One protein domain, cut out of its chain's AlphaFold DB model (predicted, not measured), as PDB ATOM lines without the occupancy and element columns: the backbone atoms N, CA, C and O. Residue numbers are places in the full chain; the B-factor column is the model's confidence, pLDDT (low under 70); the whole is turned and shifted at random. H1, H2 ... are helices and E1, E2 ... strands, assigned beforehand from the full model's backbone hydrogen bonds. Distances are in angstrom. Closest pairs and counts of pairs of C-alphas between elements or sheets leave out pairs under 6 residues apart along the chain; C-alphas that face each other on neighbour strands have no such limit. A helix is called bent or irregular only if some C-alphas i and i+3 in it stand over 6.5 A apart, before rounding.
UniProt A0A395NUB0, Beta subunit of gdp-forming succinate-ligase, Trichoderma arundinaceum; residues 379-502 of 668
ATOM      1  N   GLU A 379      90.825 135.831 147.181       86.19
ATOM      2  CA  GLU A 379      91.587 134.627 146.870       86.19
ATOM      3  C   GLU A 379      92.001 134.688 145.403       86.19
ATOM      4  O   GLU A 379      91.356 135.370 144.602       86.19
ATOM      5  N   GLN A 380      93.084 133.999 145.059       87.94
ATOM      6  CA  GLN A 380      93.576 133.920 143.694       87.94
ATOM      7  C   GLN A 380      94.091 132.523 143.371       87.94
ATOM      8  O   GLN A 380      94.716 131.867 144.204       87.94
ATOM      9  N   TRP A 381      93.859 132.118 142.132       88.44
ATOM     10  CA  TRP A 381      94.094 130.792 141.590       88.44
ATOM     11  C   TRP A 381      94.789 130.879 140.242       88.44
ATOM     12  O   TRP A 381      94.727 131.896 139.549       88.44
ATOM     13  N   TYR A 382      95.415 129.775 139.868       89.06
ATOM     14  CA  TYR A 382      95.860 129.530 138.506       89.06
ATOM     15  C   TYR A 382      94.829 128.648 137.804       89.06
ATOM     16  O   TYR A 382      94.358 127.673 138.398       89.06
ATOM     17  N   LEU A 383      94.505 128.968 136.552       91.69
ATOM     18  CA  LEU A 383      93.590 128.193 135.720       91.69
ATOM     19  C   LEU A 383      94.132 128.111 134.290       91.69
ATOM     20  O   LEU A 383      94.426 129.136 133.689       91.69
ATOM     21  N   ALA A 384      94.202 126.915 133.712       94.06
ATOM     22  CA  ALA A 384      94.584 126.735 132.316       94.06
ATOM     23  C   ALA A 384      93.779 125.634 131.622       94.06
ATOM     24  O   ALA A 384      93.355 124.672 132.258       94.06
ATOM     25  N   ILE A 385      93.620 125.759 130.304       96.00
ATOM     26  CA  ILE A 385      93.183 124.696 129.397       96.00
ATOM     27  C   ILE A 385      94.345 124.377 128.458       96.00
ATOM     28  O   ILE A 385      94.897 125.275 127.820       96.00
ATOM     29  N   THR A 386      94.713 123.103 128.368       95.94
ATOM     30  CA  THR A 386      95.730 122.608 127.428       95.94
ATOM     31  C   THR A 386      95.376 121.201 126.940       95.94
ATOM     32  O   THR A 386      94.281 120.705 127.215       95.94
ATOM     33  N   ILE A 387      96.266 120.568 126.178       95.38
ATOM     34  CA  ILE A 387      96.079 119.235 125.606       95.38
ATOM     35  C   ILE A 387      96.882 118.222 126.421       95.38
ATOM     36  O   ILE A 387      98.111 118.278 126.469       95.38
ATOM     37  N   ASP A 388      96.185 117.256 127.010       94.31
ATOM     38  CA  ASP A 388      96.801 116.062 127.568       94.31
ATOM     39  C   ASP A 388      97.195 115.130 126.415       94.31
ATOM     40  O   ASP A 388      96.355 114.496 125.768       94.31
ATOM     41  N   ARG A 389      98.499 115.082 126.131       93.81
ATOM     42  CA  ARG A 389      99.061 114.272 125.046       93.81
ATOM     43  C   ARG A 389      99.050 112.774 125.345       93.81
ATOM     44  O   ARG A 389      99.109 112.001 124.394       93.81
ATOM     45  N   GLU A 390      98.988 112.364 126.611       93.12
ATOM     46  CA  GLU A 390      98.933 110.946 126.990       93.12
ATOM     47  C   GLU A 390      97.517 110.390 126.814       93.12
ATOM     48  O   GLU A 390      97.342 109.276 126.320       93.12
ATOM     49  N   ASN A 391      96.507 111.195 127.161       91.88
ATOM     50  CA  ASN A 391      95.094 110.812 127.082       91.88
ATOM     51  C   ASN A 391      94.370 111.319 125.821       91.88
ATOM     52  O   ASN A 391      93.181 111.048 125.649       91.88
ATOM     53  N   TYR A 392      95.066 112.042 124.939       93.44
ATOM     54  CA  TYR A 392      94.550 112.588 123.675       93.44
ATOM     55  C   TYR A 392      93.284 113.447 123.838       93.44
ATOM     56  O   TYR A 392      92.367 113.398 123.014       93.44
ATOM     57  N   CYS A 393      93.208 114.225 124.917       93.94
ATOM     58  CA  CYS A 393      92.030 115.022 125.253       93.94
ATOM     59  C   CYS A 393      92.412 116.377 125.871       93.94
ATOM     60  O   CYS A 393      93.543 116.552 126.324       93.94
ATOM     61  N   PRO A 394      91.511 117.373 125.871       95.88
ATOM     62  CA  PRO A 394      91.754 118.613 126.580       95.88
ATOM     63  C   PRO A 394      91.688 118.388 128.095       95.88
ATOM     64  O   PRO A 394      90.931 117.554 128.604       95.88
ATOM     65  N   VAL A 395      92.474 119.176 128.821       96.06
ATOM     66  CA  VAL A 395      92.579 119.125 130.277       96.06
ATOM     67  C   VAL A 395      92.508 120.527 130.861       96.06
ATOM     68  O   VAL A 395      93.153 121.455 130.370       96.06
ATOM     69  N   VAL A 396      91.711 120.675 131.918       96.25
ATOM     70  CA  VAL A 396      91.705 121.858 132.779       96.25
ATOM     71  C   VAL A 396      92.708 121.633 133.909       96.25
ATOM     72  O   VAL A 396      92.565 120.670 134.661       96.25
ATOM     73  N   ILE A 397      93.699 122.513 134.050       92.94
ATOM     74  CA  ILE A 397      94.690 122.495 135.136       92.94
ATOM     75  C   ILE A 397      94.403 123.658 136.077       92.94
ATOM     76  O   ILE A 397      94.309 124.804 135.636       92.94
ATOM     77  N   ILE A 398      94.274 123.375 137.373       90.62
ATOM     78  CA  ILE A 398      93.942 124.378 138.391       90.62
ATOM     79  C   ILE A 398      94.875 124.260 139.585       90.62
ATOM     80  O   ILE A 398      95.094 123.157 140.078       90.62
ATOM     81  N   SER A 399      95.356 125.400 140.091       88.50
ATOM     82  CA  SER A 399      96.079 125.471 141.366       88.50
ATOM     83  C   SER A 399      95.361 126.348 142.385       88.50
ATOM     84  O   SER A 399      94.897 127.443 142.058       88.50
ATOM     85  N   LYS A 400      95.361 125.905 143.651       84.69
ATOM     86  CA  LYS A 400      94.893 126.688 144.809       84.69
ATOM     87  C   LYS A 400      95.741 127.931 145.109       84.69
ATOM     88  O   LYS A 400      95.325 128.772 145.901       84.69
ATOM     89  N   HIS A 401      96.903 128.061 144.470       76.50
ATOM     90  CA  HIS A 401      97.770 129.228 144.569       76.50
ATOM     91  C   HIS A 401      97.880 129.931 143.212       76.50
ATOM     92  O   HIS A 401      98.514 129.415 142.297       76.50
ATOM     93  N   GLY A 402      97.281 131.116 143.092       64.75
ATOM     94  CA  GLY A 402      97.525 132.060 141.994       64.75
ATOM     95  C   GLY A 402      98.481 133.185 142.394       64.75
ATOM     96  O   GLY A 402      98.732 133.406 143.582       64.75
ATOM     97  N   GLY A 403      99.001 133.909 141.403       60.06
ATOM     98  CA  GLY A 403      99.631 135.227 141.579       60.06
ATOM     99  C   GLY A 403     100.948 135.254 142.342       60.06
ATOM    100  O   GLY A 403     101.382 136.321 142.767       60.06
ATOM    101  N   ASN A 404     101.584 134.098 142.519       54.03
ATOM    102  CA  ASN A 404     102.987 134.026 142.902       54.03
ATOM    103  C   ASN A 404     103.825 133.867 141.632       54.03
ATOM    104  O   ASN A 404     103.547 132.983 140.828       54.03
ATOM    105  N   THR A 405     104.859 134.699 141.508       51.00
ATOM    106  CA  THR A 405     105.976 134.640 140.549       51.00
ATOM    107  C   THR A 405     106.250 133.232 139.994       51.00
ATOM    108  O   THR A 405     106.979 132.457 140.619       51.00
ATOM    109  N   GLY A 406     105.683 132.881 138.835       54.69
ATOM    110  CA  GLY A 406     105.960 131.599 138.182       54.69
ATOM    111  C   GLY A 406     104.972 131.200 137.084       54.69
ATOM    112  O   GLY A 406     103.821 131.623 137.086       54.69
ATOM    113  N   THR A 407     105.437 130.364 136.152       62.72
ATOM    114  CA  THR A 407     104.597 129.639 135.184       62.72
ATOM    115  C   THR A 407     103.789 128.549 135.897       62.72
ATOM    116  O   THR A 407     104.140 128.153 137.016       62.72
ATOM    117  N   GLY A 408     102.760 127.988 135.247       64.69
ATOM    118  CA  GLY A 408     102.041 126.815 135.770       64.69
ATOM    119  C   GLY A 408     102.968 125.669 136.213       64.69
ATOM    120  O   GLY A 408     102.729 125.021 137.229       64.69
ATOM    121  N   GLU A 409     104.097 125.484 135.527       66.06
ATOM    122  CA  GLU A 409     105.126 124.489 135.860       66.06
ATOM    123  C   GLU A 409     105.774 124.712 137.236       66.06
ATOM    124  O   GLU A 409     106.030 123.754 137.968       66.06
ATOM    125  N   MET A 410     106.041 125.968 137.615       67.00
ATOM    126  CA  MET A 410     106.638 126.288 138.916       67.00
ATOM    127  C   MET A 410     105.659 126.018 140.059       67.00
ATOM    128  O   MET A 410     106.072 125.523 141.110       67.00
ATOM    129  N   LEU A 411     104.370 126.302 139.846       69.75
ATOM    130  CA  LEU A 411     103.313 126.004 140.816       69.75
ATOM    131  C   LEU A 411     103.219 124.493 141.063       69.75
ATOM    132  O   LEU A 411     103.219 124.064 142.217       69.75
ATOM    133  N   ILE A 412     103.248 123.696 139.988       69.38
ATOM    134  CA  ILE A 412     103.246 122.228 140.057       69.38
ATOM    135  C   ILE A 412     104.474 121.702 140.809       69.38
ATOM    136  O   ILE A 412     104.336 120.852 141.683       69.38
ATOM    137  N   ARG A 413     105.681 122.204 140.506       73.62
ATOM    138  CA  ARG A 413     106.920 121.741 141.164       73.62
ATOM    139  C   ARG A 413     106.977 122.085 142.651       73.62
ATOM    140  O   ARG A 413     107.575 121.336 143.418       73.62
ATOM    141  N   LYS A 414     106.419 123.233 143.044       75.25
ATOM    142  CA  LYS A 414     106.508 123.740 144.418       75.25
ATOM    143  C   LYS A 414     105.548 123.025 145.367       75.25
ATOM    144  O   LYS A 414     105.953 122.716 146.483       75.25
ATOM    145  N   ASP A 415     104.309 122.779 144.939       75.38
ATOM    146  CA  ASP A 415     103.331 122.034 145.738       75.38
ATOM    147  C   ASP A 415     102.356 121.235 144.849       75.38
ATOM    148  O   ASP A 415     101.262 121.711 144.522       75.38
ATOM    149  N   PRO A 416     102.723 119.996 144.467       77.62
ATOM    150  CA  PRO A 416     101.896 119.151 143.608       77.62
ATOM    151  C   PRO A 416     100.503 118.865 144.183       77.62
ATOM    152  O   PRO A 416      99.557 118.676 143.426       77.62
ATOM    153  N   ASN A 417     100.349 118.861 145.514       79.25
ATOM    154  CA  ASN A 417      99.079 118.539 146.174       79.25
ATOM    155  C   ASN A 417      98.036 119.661 146.047       79.25
ATOM    156  O   ASN A 417      96.860 119.450 146.344       79.25
ATOM    157  N   GLN A 418      98.460 120.857 145.628       81.88
ATOM    158  CA  GLN A 418      97.591 122.018 145.421       81.88
ATOM    159  C   GLN A 418      97.134 122.160 143.970       81.88
ATOM    160  O   GLN A 418      96.384 123.091 143.666       81.88
ATOM    161  N   VAL A 419      97.579 121.264 143.086       87.19
ATOM    162  CA  VAL A 419      97.216 121.248 141.671       87.19
ATOM    163  C   VAL A 419      96.289 120.073 141.387       87.19
ATOM    164  O   VAL A 419      96.512 118.960 141.856       87.19
ATOM    165  N   ALA A 420      95.249 120.318 140.598       91.44
ATOM    166  CA  ALA A 420      94.379 119.281 140.070       91.44
ATOM    167  C   ALA A 420      94.221 119.425 138.557       91.44
ATOM    168  O   ALA A 420      94.174 120.538 138.025       91.44
ATOM    169  N   SER A 421      94.108 118.278 137.892       93.44
ATOM    170  CA  SER A 421      93.879 118.162 136.456       93.44
ATOM    171  C   SER A 421      92.545 117.472 136.215       93.44
ATOM    172  O   SER A 421      92.275 116.418 136.793       93.44
ATOM    173  N   PHE A 422      91.721 118.051 135.348       95.75
ATOM    174  CA  PHE A 422      90.405 117.526 135.010       95.75
ATOM    175  C   PHE A 422      90.283 117.395 133.493       95.75
ATOM    176  O   PHE A 422      90.213 118.392 132.773       95.75
ATOM    177  N   THR A 423      90.296 116.160 133.000       95.75
ATOM    178  CA  THR A 423      90.159 115.864 131.572       95.75
ATOM    179  C   THR A 423      88.696 115.914 131.139       95.75
ATOM    180  O   THR A 423      87.780 115.642 131.920       95.75
ATOM    181  N   PHE A 424      88.458 116.274 129.881       94.88
ATOM    182  CA  PHE A 424      87.120 116.279 129.289       94.88
ATOM    183  C   PHE A 424      87.186 115.978 127.793       94.88
ATOM    184  O   PHE A 424      88.253 115.987 127.192       94.88
ATOM    185  N   GLY A 425      86.053 115.656 127.167       89.38
ATOM    186  CA  GLY A 425      86.028 115.327 125.741       89.38
ATOM    187  C   GLY A 425      85.814 116.557 124.859       89.38
ATOM    188  O   GLY A 425      84.973 117.402 125.163       89.38
ATOM    189  N   PHE A 426      86.521 116.641 123.726       84.12
ATOM    190  CA  PHE A 426      86.380 117.753 122.771       84.12
ATOM    191  C   PHE A 426      84.931 117.941 122.278       84.12
ATOM    192  O   PHE A 426      84.438 119.065 122.171       84.12
ATOM    193  N   SER A 427      84.219 116.851 121.988       83.69
ATOM    194  CA  SER A 427      82.843 116.927 121.478       83.69
ATOM    195  C   SER A 427      81.841 117.352 122.549       83.69
ATOM    196  O   SER A 427      80.893 118.070 122.247       83.69
ATOM    197  N   GLN A 428      82.047 116.907 123.791       85.31
ATOM    198  CA  GLN A 428      81.186 117.224 124.930       85.31
ATOM    199  C   GLN A 428      81.440 118.644 125.451       85.31
ATOM    200  O   GLN A 428      80.503 119.313 125.877       85.31
ATOM    201  N   GLY A 429      82.691 119.104 125.392       90.81
ATOM    202  CA  GLY A 429      83.116 120.374 125.965       90.81
ATOM    203  C   GLY A 429      83.036 120.385 127.491       90.81
ATOM    204  O   GLY A 429      83.157 119.351 128.149       90.81
ATOM    205  N   ILE A 430      82.849 121.577 128.050       92.69
ATOM    206  CA  ILE A 430      82.708 121.785 129.491       92.69
ATOM    207  C   ILE A 430      81.328 121.292 129.940       92.69
ATOM    208  O   ILE A 430      80.304 121.747 129.438       92.69
ATOM    209  N   THR A 431      81.300 120.334 130.871       92.00
ATOM    210  CA  THR A 431      80.063 119.710 131.373       92.00
ATOM    211  C   THR A 431      79.746 120.148 132.800       92.00
ATOM    212  O   THR A 431      80.637 120.484 133.577       92.00
ATOM    213  N   GLY A 432      78.473 120.064 133.202       92.69
ATOM    214  CA  GLY A 432      78.064 120.386 134.575       92.69
ATOM    215  C   GLY A 432      78.761 119.536 135.649       92.69
ATOM    216  O   GLY A 432      79.035 120.031 136.747       92.69
ATOM    217  N   ASP A 433      79.105 118.284 135.338       93.94
ATOM    218  CA  ASP A 433      79.857 117.405 136.241       93.94
ATOM    219  C   ASP A 433      81.297 117.887 136.421       93.94
ATOM    220  O   ASP A 433      81.772 117.976 137.554       93.94
ATOM    221  N   LEU A 434      81.961 118.276 135.325       95.50
ATOM    222  CA  LEU A 434      83.297 118.869 135.352       95.50
ATOM    223  C   LEU A 434      83.308 120.142 136.209       95.50
ATOM    224  O   LEU A 434      84.128 120.272 137.117       95.50
ATOM    225  N   ILE A 435      82.337 121.034 135.993       96.06
ATOM    226  CA  ILE A 435      82.172 122.252 136.796       96.06
ATOM    227  C   ILE A 435      81.995 121.923 138.279       96.06
ATOM    228  O   ILE A 435      82.587 122.581 139.128       96.06
ATOM    229  N   THR A 436      81.206 120.897 138.609       94.94
ATOM    230  CA  THR A 436      80.973 120.481 140.003       94.94
ATOM    231  C   THR A 436      82.251 119.984 140.673       94.94
ATOM    232  O   THR A 436      82.505 120.297 141.838       94.94
ATOM    233  N   GLN A 437      83.062 119.208 139.953       95.50
ATOM    234  CA  GLN A 437      84.339 118.709 140.465       95.50
ATOM    235  C   GLN A 437      85.315 119.859 140.715       95.50
ATOM    236  O   GLN A 437      85.907 119.941 141.793       95.50
ATOM    237  N   ILE A 438      85.418 120.782 139.757       94.62
ATOM    238  CA  ILE A 438      86.296 121.945 139.860       94.62
ATOM    239  C   ILE A 438      85.846 122.880 140.987       94.62
ATOM    240  O   ILE A 438      86.670 123.281 141.811       94.62
ATOM    241  N   SER A 439      84.551 123.200 141.074       93.69
ATOM    242  CA  SER A 439      84.030 124.102 142.108       93.69
ATOM    243  C   SER A 439      84.293 123.557 143.509       93.69
ATOM    244  O   SER A 439      84.668 124.316 144.398       93.69
ATOM    245  N   LYS A 440      84.156 122.236 143.690       93.81
ATOM    246  CA  LYS A 440      84.442 121.554 144.956       93.81
ATOM    247  C   LYS A 440      85.927 121.545 145.292       93.81
ATOM    248  O   LYS A 440      86.300 121.695 146.453       93.81
ATOM    249  N   PHE A 441      86.788 121.358 144.293       91.56
ATOM    250  CA  PHE A 441      88.227 121.429 144.506       91.56
ATOM    251  C   PHE A 441      88.638 122.823 144.990       91.56
ATOM    252  O   PHE A 441      89.365 122.926 145.977       91.56
ATOM    253  N   LEU A 442      88.129 123.874 144.342       88.56
ATOM    254  CA  LEU A 442      88.418 125.272 144.668       88.56
ATOM    255  C   LEU A 442      87.715 125.787 145.938       88.56
ATOM    256  O   LEU A 442      88.201 126.746 146.528       88.56
ATOM    257  N   GLY A 443      86.617 125.161 146.378       90.06
ATOM    258  CA  GLY A 443      85.797 125.652 147.497       90.06
ATOM    259  C   GLY A 443      84.926 126.862 147.126       90.06
ATOM    260  O   GLY A 443      84.730 127.767 147.938       90.06
ATOM    261  N   VAL A 444      84.457 126.906 145.873       90.25
ATOM    262  CA  VAL A 444      83.685 128.013 145.266       90.25
ATOM    263  C   VAL A 444      82.326 127.537 144.747       90.25
ATOM    264  O   VAL A 444      81.832 127.964 143.703       90.25
ATOM    265  N   GLU A 445      81.700 126.597 145.453       91.81
ATOM    266  CA  GLU A 445      80.413 126.016 145.063       91.81
ATOM    267  C   GLU A 445      79.286 127.057 144.988       91.81
ATOM    268  O   GLU A 445      78.341 126.876 144.219       91.81
ATOM    269  N   ALA A 446      79.389 128.159 145.737       88.88
ATOM    270  CA  ALA A 446      78.444 129.271 145.666       88.88
ATOM    271  C   ALA A 446      78.562 130.066 144.347       88.88
ATOM    272  O   ALA A 446      77.566 130.590 143.855       88.88
ATOM    273  N   GLU A 447      79.750 130.113 143.742       88.50
ATOM    274  CA  GLU A 447      80.058 130.807 142.483       88.50
ATOM    275  C   GLU A 447      80.044 129.873 141.263       88.50
ATOM    276  O   GLU A 447      80.566 130.215 140.198       88.50
ATOM    277  N   LYS A 448      79.436 128.688 141.389       88.88
ATOM    278  CA  LYS A 448      79.439 127.647 140.351       88.88
ATOM    279  C   LYS A 448      79.001 128.157 138.973       88.88
ATOM    280  O   LYS A 448      79.609 127.789 137.975       88.88
ATOM    281  N   THR A 449      77.986 129.019 138.912       87.88
ATOM    282  CA  THR A 449      77.499 129.608 137.652       87.88
ATOM    283  C   THR A 449      78.532 130.528 136.999       87.88
ATOM    284  O   THR A 449      78.680 130.506 135.783       87.88
ATOM    285  N   ASN A 450      79.283 131.312 137.780       87.56
ATOM    286  CA  ASN A 450      80.348 132.165 137.241       87.56
ATOM    287  C   ASN A 450      81.538 131.336 136.752       87.56
ATOM    288  O   ASN A 450      82.146 131.663 135.737       87.56
ATOM    289  N   LEU A 451      81.869 130.265 137.475       89.19
ATOM    290  CA  LEU A 451      82.930 129.344 137.082       89.19
ATOM    291  C   LEU A 451      82.581 128.609 135.777       89.19
ATOM    292  O   LEU A 451      83.443 128.466 134.913       89.19
ATOM    293  N   ASP A 452      81.323 128.178 135.629       90.88
ATOM    294  CA  ASP A 452      80.801 127.580 134.397       90.88
ATOM    295  C   ASP A 452      80.956 128.520 133.200       90.88
ATOM    296  O   ASP A 452      81.545 128.150 132.183       90.88
ATOM    297  N   ASP A 453      80.518 129.770 133.355       86.69
ATOM    298  CA  ASP A 453      80.636 130.787 132.313       86.69
ATOM    299  C   ASP A 453      82.096 131.001 131.875       86.69
ATOM    300  O   ASP A 453      82.396 130.974 130.677       86.69
ATOM    301  N   ILE A 454      83.027 131.127 132.828       89.38
ATOM    302  CA  ILE A 454      84.455 131.311 132.532       89.38
ATOM    303  C   ILE A 454      85.034 130.098 131.813       89.38
ATOM    304  O   ILE A 454      85.645 130.261 130.759       89.38
ATOM    305  N   LEU A 455      84.836 128.886 132.338       92.50
ATOM    306  CA  LEU A 455      85.402 127.676 131.739       92.50
ATOM    307  C   LEU A 455      84.826 127.413 130.349       92.50
ATOM    308  O   LEU A 455      85.571 127.092 129.421       92.50
ATOM    309  N   THR A 456      83.520 127.612 130.171       90.88
ATOM    310  CA  THR A 456      82.853 127.468 128.875       90.88
ATOM    311  C   THR A 456      83.376 128.489 127.862       90.88
ATOM    312  O   THR A 456      83.669 128.128 126.716       90.88
ATOM    313  N   LYS A 457      83.558 129.754 128.268       87.69
ATOM    314  CA  LYS A 457      84.147 130.802 127.418       87.69
ATOM    315  C   LYS A 457      85.606 130.508 127.080       87.69
ATOM    316  O   LYS A 457      85.966 130.575 125.905       87.69
ATOM    317  N   MET A 458      86.417 130.121 128.063       92.12
ATOM    318  CA  MET A 458      87.806 129.709 127.850       92.12
ATOM    319  C   MET A 458      87.893 128.551 126.858       92.12
ATOM    320  O   MET A 458      88.668 128.626 125.911       92.12
ATOM    321  N   TYR A 459      87.067 127.513 127.010       93.19
ATOM    322  CA  TYR A 459      87.065 126.387 126.079       93.19
ATOM    323  C   TYR A 459      86.653 126.805 124.663       93.19
ATOM    324  O   TYR A 459      87.255 126.358 123.685       93.19
ATOM    325  N   ARG A 460      85.661 127.697 124.530       88.81
ATOM    326  CA  ARG A 460      85.278 128.239 123.221       88.81
ATOM    327  C   ARG A 460      86.442 128.989 122.569       88.81
ATOM    328  O   ARG A 460      86.689 128.722 121.399       88.81
ATOM    329  N   ILE A 461      87.147 129.862 123.299       89.31
ATOM    330  CA  ILE A 461      88.335 130.582 122.797       89.31
ATOM    331  C   ILE A 461      89.430 129.589 122.400       89.31
ATOM    332  O   ILE A 461      89.934 129.642 121.282       89.31
ATOM    333  N   PHE A 462      89.760 128.661 123.302       92.75
ATOM    334  CA  PHE A 462      90.783 127.641 123.098       92.75
ATOM    335  C   PHE A 462      90.543 126.867 121.798       92.75
ATOM    336  O   PHE A 462      91.442 126.706 120.979       92.75
ATOM    337  N   ARG A 463      89.294 126.453 121.563       90.31
ATOM    338  CA  ARG A 463      88.908 125.726 120.354       90.31
ATOM    339  C   ARG A 463      88.832 126.619 119.113       90.31
ATOM    340  O   ARG A 463      89.260 126.188 118.049       90.31
ATOM    341  N   SER A 464      88.239 127.811 119.204       89.19
ATOM    342  CA  SER A 464      87.986 128.658 118.027       89.19
ATOM    343  C   SER A 464      89.244 129.327 117.485       89.19
ATOM    344  O   SER A 464      89.278 129.657 116.301       89.19
ATOM    345  N   LYS A 465      90.261 129.517 118.330       89.00
ATOM    346  CA  LYS A 465      91.547 130.116 117.958       89.00
ATOM    347  C   LYS A 465      92.650 129.085 117.716       89.00
ATOM    348  O   LYS A 465      93.793 129.488 117.562       89.00
ATOM    349  N   ASP A 466      92.322 127.789 117.667       93.31
ATOM    350  CA  ASP A 466      93.304 126.701 117.522       93.31
ATOM    351  C   ASP A 466      94.444 126.817 118.556       93.31
ATOM    352  O   ASP A 466      95.629 126.787 118.229       93.31
ATOM    353  N   ALA A 467      94.085 127.018 119.824       94.69
ATOM    354  CA  ALA A 467      95.056 127.185 120.891       94.69
ATOM    355  C   ALA A 467      95.613 125.839 121.370       94.69
ATOM    356  O   ALA A 467      94.891 124.847 121.478       94.69
ATOM    357  N   THR A 468      96.890 125.826 121.736       96.25
ATOM    358  CA  THR A 468      97.547 124.713 122.440       96.25
ATOM    359  C   THR A 468      97.581 124.944 123.953       96.25
ATOM    360  O   THR A 468      97.600 123.991 124.739       96.25
ATOM    361  N   LEU A 469      97.509 126.209 124.380       94.81
ATOM    362  CA  LEU A 469      97.388 126.622 125.775       94.81
ATOM    363  C   LEU A 469      96.546 127.897 125.874       94.81
ATOM    364  O   LEU A 469      96.813 128.875 125.184       94.81
ATOM    365  N   LEU A 470      95.577 127.906 126.785       94.31
ATOM    366  CA  LEU A 470      94.955 129.125 127.295       94.31
ATOM    367  C   LEU A 470      95.079 129.127 128.817       94.31
ATOM    368  O   LEU A 470      94.453 128.317 129.495       94.31
ATOM    369  N   GLU A 471      95.881 130.041 129.339       91.06
ATOM    370  CA  GLU A 471      96.198 130.201 130.755       91.06
ATOM    371  C   GLU A 471      95.625 131.524 131.274       91.06
ATOM    372  O   GLU A 471      95.666 132.536 130.576       91.06
ATOM    373  N   ILE A 472      95.107 131.514 132.502       89.62
ATOM    374  CA  ILE A 472      94.704 132.683 133.284       89.62
ATOM    375  C   ILE A 472      95.452 132.644 134.618       89.62
ATOM    376  O   ILE A 472      95.277 131.714 135.415       89.62
ATOM    377  N   ASN A 473      96.263 133.670 134.877       85.12
ATOM    378  CA  ASN A 473      97.086 133.755 136.082       85.12
ATOM    379  C   ASN A 473      97.247 135.209 136.572       85.12
ATOM    380  O   ASN A 473      98.150 135.916 136.162       85.12
ATOM    381  N   SER A 474      96.426 135.722 137.480       84.62
ATOM    382  CA  SER A 474      95.512 134.999 138.368       84.62
ATOM    383  C   SER A 474      94.050 135.040 137.929       84.62
ATOM    384  O   SER A 474      93.545 136.088 137.527       84.62
ATOM    385  N   LEU A 475      93.329 133.942 138.155       89.25
ATOM    386  CA  LEU A 475      91.879 133.960 138.349       89.25
ATOM    387  C   LEU A 475      91.597 134.281 139.820       89.25
ATOM    388  O   LEU A 475      91.998 133.526 140.696       89.25
ATOM    389  N   ALA A 476      90.905 135.369 140.122       89.19
ATOM    390  CA  ALA A 476      90.716 135.845 141.484       89.19
ATOM    391  C   ALA A 476      89.248 136.000 141.872       89.19
ATOM    392  O   ALA A 476      88.414 136.362 141.048       89.19
ATOM    393  N   ARG A 477      88.933 135.774 143.149       89.12
ATOM    394  CA  ARG A 477      87.587 135.983 143.700       89.12
ATOM    395  C   ARG A 477      87.383 137.440 144.082       89.12
ATOM    396  O   ARG A 477      88.134 137.983 144.898       89.12
ATOM    397  N   SER A 478      86.336 138.059 143.552       83.69
ATOM    398  CA  SER A 478      85.922 139.400 143.973       83.69
ATOM    399  C   SER A 478      85.279 139.370 145.362       83.69
ATOM    400  O   SER A 478      84.598 138.413 145.727       83.69
ATOM    401  N   LYS A 479      85.420 140.461 146.130       79.31
ATOM    402  CA  LYS A 479      84.768 140.617 147.447       79.31
ATOM    403  C   LYS A 479      83.237 140.567 147.389       79.31
ATOM    404  O   LYS A 479      82.612 140.252 148.396       79.31
ATOM    405  N   ASN A 480      82.652 140.885 146.235       71.50
ATOM    406  CA  ASN A 480      81.201 140.947 146.039       71.50
ATOM    407  C   ASN A 480      80.625 139.649 145.436       71.50
ATOM    408  O   ASN A 480      79.471 139.641 145.016       71.50
ATOM    409  N   GLY A 481      81.424 138.577 145.373       70.50
ATOM    410  CA  GLY A 481      81.113 137.370 144.608       70.50
ATOM    411  C   GLY A 481      81.558 137.477 143.145       70.50
ATOM    412  O   GLY A 481      81.750 138.574 142.613       70.50
ATOM    413  N   GLY A 482      81.756 136.323 142.502       83.00
ATOM    414  CA  GLY A 482      82.243 136.217 141.123       83.00
ATOM    415  C   GLY A 482      83.770 136.252 140.985       83.00
ATOM    416  O   GLY A 482      84.509 136.314 141.973       83.00
ATOM    417  N   PHE A 483      84.239 136.207 139.736       87.62
ATOM    418  CA  PHE A 483      85.653 136.042 139.398       87.62
ATOM    419  C   PHE A 483      86.198 137.168 138.514       87.62
ATOM    420  O   PHE A 483      85.477 137.745 137.697       87.62
ATOM    421  N   ILE A 484      87.495 137.431 138.670       87.69
ATOM    422  CA  ILE A 484      88.288 138.403 137.922       87.69
ATOM    423  C   ILE A 484      89.496 137.674 137.317       87.69
ATOM    424  O   ILE A 484      90.226 136.999 138.029       87.69
ATOM    425  N   CYS A 485      89.724 137.808 136.020       88.19
ATOM    426  CA  CYS A 485      90.870 137.294 135.284       88.19
ATOM    427  C   CYS A 485      91.884 138.436 135.145       88.19
ATOM    428  O   CYS A 485      91.628 139.402 134.427       88.19
ATOM    429  N   PHE A 486      92.995 138.365 135.878       81.62
ATOM    430  CA  PHE A 486      93.984 139.447 135.925       81.62
ATOM    431  C   PHE A 486      94.956 139.443 134.751       81.62
ATOM    432  O   PHE A 486      95.300 140.512 134.255       81.62
ATOM    433  N   ASP A 487      95.384 138.261 134.323       81.62
ATOM    434  CA  ASP A 487      96.303 138.082 133.207       81.62
ATOM    435  C   ASP A 487      95.916 136.826 132.438       81.62
ATOM    436  O   ASP A 487      95.358 135.886 133.018       81.62
ATOM    437  N   ALA A 488      96.203 136.822 131.143       86.38
ATOM    438  CA  ALA A 488      95.934 135.692 130.280       86.38
ATOM    439  C   ALA A 488      97.067 135.487 129.276       86.38
ATOM    440  O   ALA A 488      97.526 136.423 128.623       86.38
ATOM    441  N   LYS A 489      97.447 134.224 129.091       88.31
ATOM    442  CA  LYS A 489      98.400 133.797 128.072       88.31
ATOM    443  C   LYS A 489      97.724 132.809 127.135       88.31
ATOM    444  O   LYS A 489      97.216 131.777 127.562       88.31
ATOM    445  N   LEU A 490      97.744 133.129 125.848       90.81
ATOM    446  CA  LEU A 490      97.224 132.281 124.783       90.81
ATOM    447  C   LEU A 490      98.391 131.846 123.895       90.81
ATOM    448  O   LEU A 490      99.113 132.693 123.373       90.81
ATOM    449  N   VAL A 491      98.576 130.538 123.737       93.19
ATOM    450  CA  VAL A 491      99.543 129.941 122.806       93.19
ATOM    451  C   VAL A 491      98.757 129.247 121.709       93.19
ATOM    452  O   VAL A 491      97.842 128.472 121.992       93.19
ATOM    453  N   LEU A 492      99.098 129.557 120.464       93.81
ATOM    454  CA  LEU A 492      98.412 129.070 119.274       93.81
ATOM    455  C   LEU A 492      99.162 127.881 118.673       93.81
ATOM    456  O   LEU A 492     100.343 127.681 118.945       93.81
ATOM    457  N   ASP A 493      98.457 127.084 117.883       95.38
ATOM    458  CA  ASP A 493      99.055 126.094 116.993       95.38
ATOM    459  C   ASP A 493      99.592 126.789 115.731       95.38
ATOM    460  O   ASP A 493      98.818 127.359 114.956       95.38
ATOM    461  N   ASP A 494     100.905 126.732 115.498       91.25
ATOM    462  CA  ASP A 494     101.546 127.334 114.320       91.25
ATOM    463  C   ASP A 494     101.011 126.739 113.002       91.25
ATOM    464  O   ASP A 494     100.859 127.454 112.004       91.25
ATOM    465  N   ASP A 495     100.598 125.464 113.001       93.50
ATOM    466  CA  ASP A 495      99.990 124.813 111.829       93.50
ATOM    467  C   ASP A 495      98.588 125.369 111.503       93.50
ATOM    468  O   ASP A 495      98.041 125.148 110.410       93.50
ATOM    469  N   ALA A 496      97.985 126.136 112.418       93.06
ATOM    470  CA  ALA A 496      96.712 126.809 112.207       93.06
ATOM    471  C   ALA A 496      96.828 128.143 111.454       93.06
ATOM    472  O   ALA A 496      95.797 128.677 111.031       93.06
ATOM    473  N   ALA A 497      98.039 128.648 111.187       88.50
ATOM    474  CA  ALA A 497      98.259 129.964 110.576       88.50
ATOM    475  C   ALA A 497      97.421 130.213 109.308       88.50
ATOM    476  O   ALA A 497      96.834 131.279 109.129       88.50
ATOM    477  N   LYS A 498      97.279 129.198 108.443       84.44
ATOM    478  CA  LYS A 498      96.502 129.300 107.189       84.44
ATOM    479  C   LYS A 498      95.003 129.534 107.403       84.44
ATOM    480  O   LYS A 498      94.356 130.103 106.527       84.44
ATOM    481  N   ARG A 499      94.447 129.048 108.516       83.69
ATOM    482  CA  ARG A 499      93.021 129.166 108.867       83.69
ATOM    483  C   ARG A 499      92.752 130.226 109.941       83.69
ATOM    484  O   ARG A 499      91.592 130.518 110.196       83.69
ATOM    485  N   GLN A 500      93.803 130.828 110.502       83.56
ATOM    486  CA  GLN A 500      93.751 131.880 111.519       83.56
ATOM    487  C   GLN A 500      94.514 133.154 111.074       83.56
ATOM    488  O   GLN A 500      95.328 133.675 111.833       83.56
ATOM    489  N   PRO A 501      94.308 133.698 109.856       82.31
ATOM    490  CA  PRO A 501      95.134 134.802 109.357       82.31
ATOM    491  C   PRO A 501      95.073 136.051 110.253       82.31
ATOM    492  O   PRO A 501      96.098 136.688 110.483       82.31
ATOM    493  N   ASP A 502      93.906 136.365 110.815       78.94
ATOM    494  CA  ASP A 502      93.687 137.599 111.577       78.94
ATOM    495  C   ASP A 502      94.498 137.658 112.877       78.94
ATOM    496  O   ASP A 502      95.018 138.713 113.232       78.94
TER     497      ASP A 502
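This is residues 379 to 502 of the 668 residues of the protein "Beta subunit of gdp-forming succinate-ligase" of Trichoderma arundinaceum (UniProt A0A395NUB0). A twisted, branched sheet of six strands has the helices H2 and H3 packed over one face and the short helix H1 over the opposite face. H3, the longest helix, runs along the strands over E1 and E4, and the longest axis stretches from the turn between E4 and E5 to the tail after E6. The printed part has 124 residues with three named helices and six named strands, in the order E1 E2 H1 E3 H2 H3 E4 E5 E6. The neighbour strands are antiparallel, the class is mixed, helices and strands, and the whole is compact, with a radius of gyration of the C-alphas of 14.2 A and spans of 43 by 30 by 29 A.

E1, residues 379 to 388, and E2, residues 393 to 399, form an antiparallel hairpin, with N 384 and O 397 2.9 A apart, within hydrogen-bond range. H1, residues 408 to 414, is on the sheet at a height of 9.0 A, only just over E2, with 3 of its C-alphas falling on that strand. E3, residues 419 to 423, is an edge strand antiparallel to E2, with N 396 and O 422 2.9 A apart. H2, residues 432 to 442, is on the face opposite to H1, at a height of 9.9 A. H3, residues 445 to 464, is on the same face as H2, at a height of 8.2 A. H2 and H3 touch, through residues 445 to 452 alone of H3, at a steep tilt of 63 degrees, opposite ways; their closest C-alphas are those of Ser 439 and Glu 445, 5.0 A apart. E4, residues 467 to 478, has E1 on one side, with N 472 and O 383 2.7 A apart. On its other side are E5, residues 483 to 485, in a hairpin with N 476 and O 484 2.7 A apart, and E6, residues 488 to 492, with N 471 and O 489 2.8 A apart. Every O i to N i+4 pair is within range in H1 and H2, and 14 of 16 are in H3.

E1 begins at C-alpha 379 (91.587, 134.627, 146.870) and is 27.3 A long; E2 is 19.6 A and E3 13.4 A. H1 is 10.2 A, H2 15.3 A and H3 28.2 A. H3 is irregular, C-alphas 446 and 449 being 8.1 A apart, with a kink of 31 degrees near residue 452. E4 is 27.7 A, E5 6.8 A and E6 13.1 A, ending at C-alpha 492 (98.412, 129.070, 119.274).

The two C-alphas farthest apart are those of Lys 479 and Lys 498, 43.4 A. The printed part has no cut and no long link. Mean pLDDT of the printed part is 86.8; residues 402 to 412 are under 70.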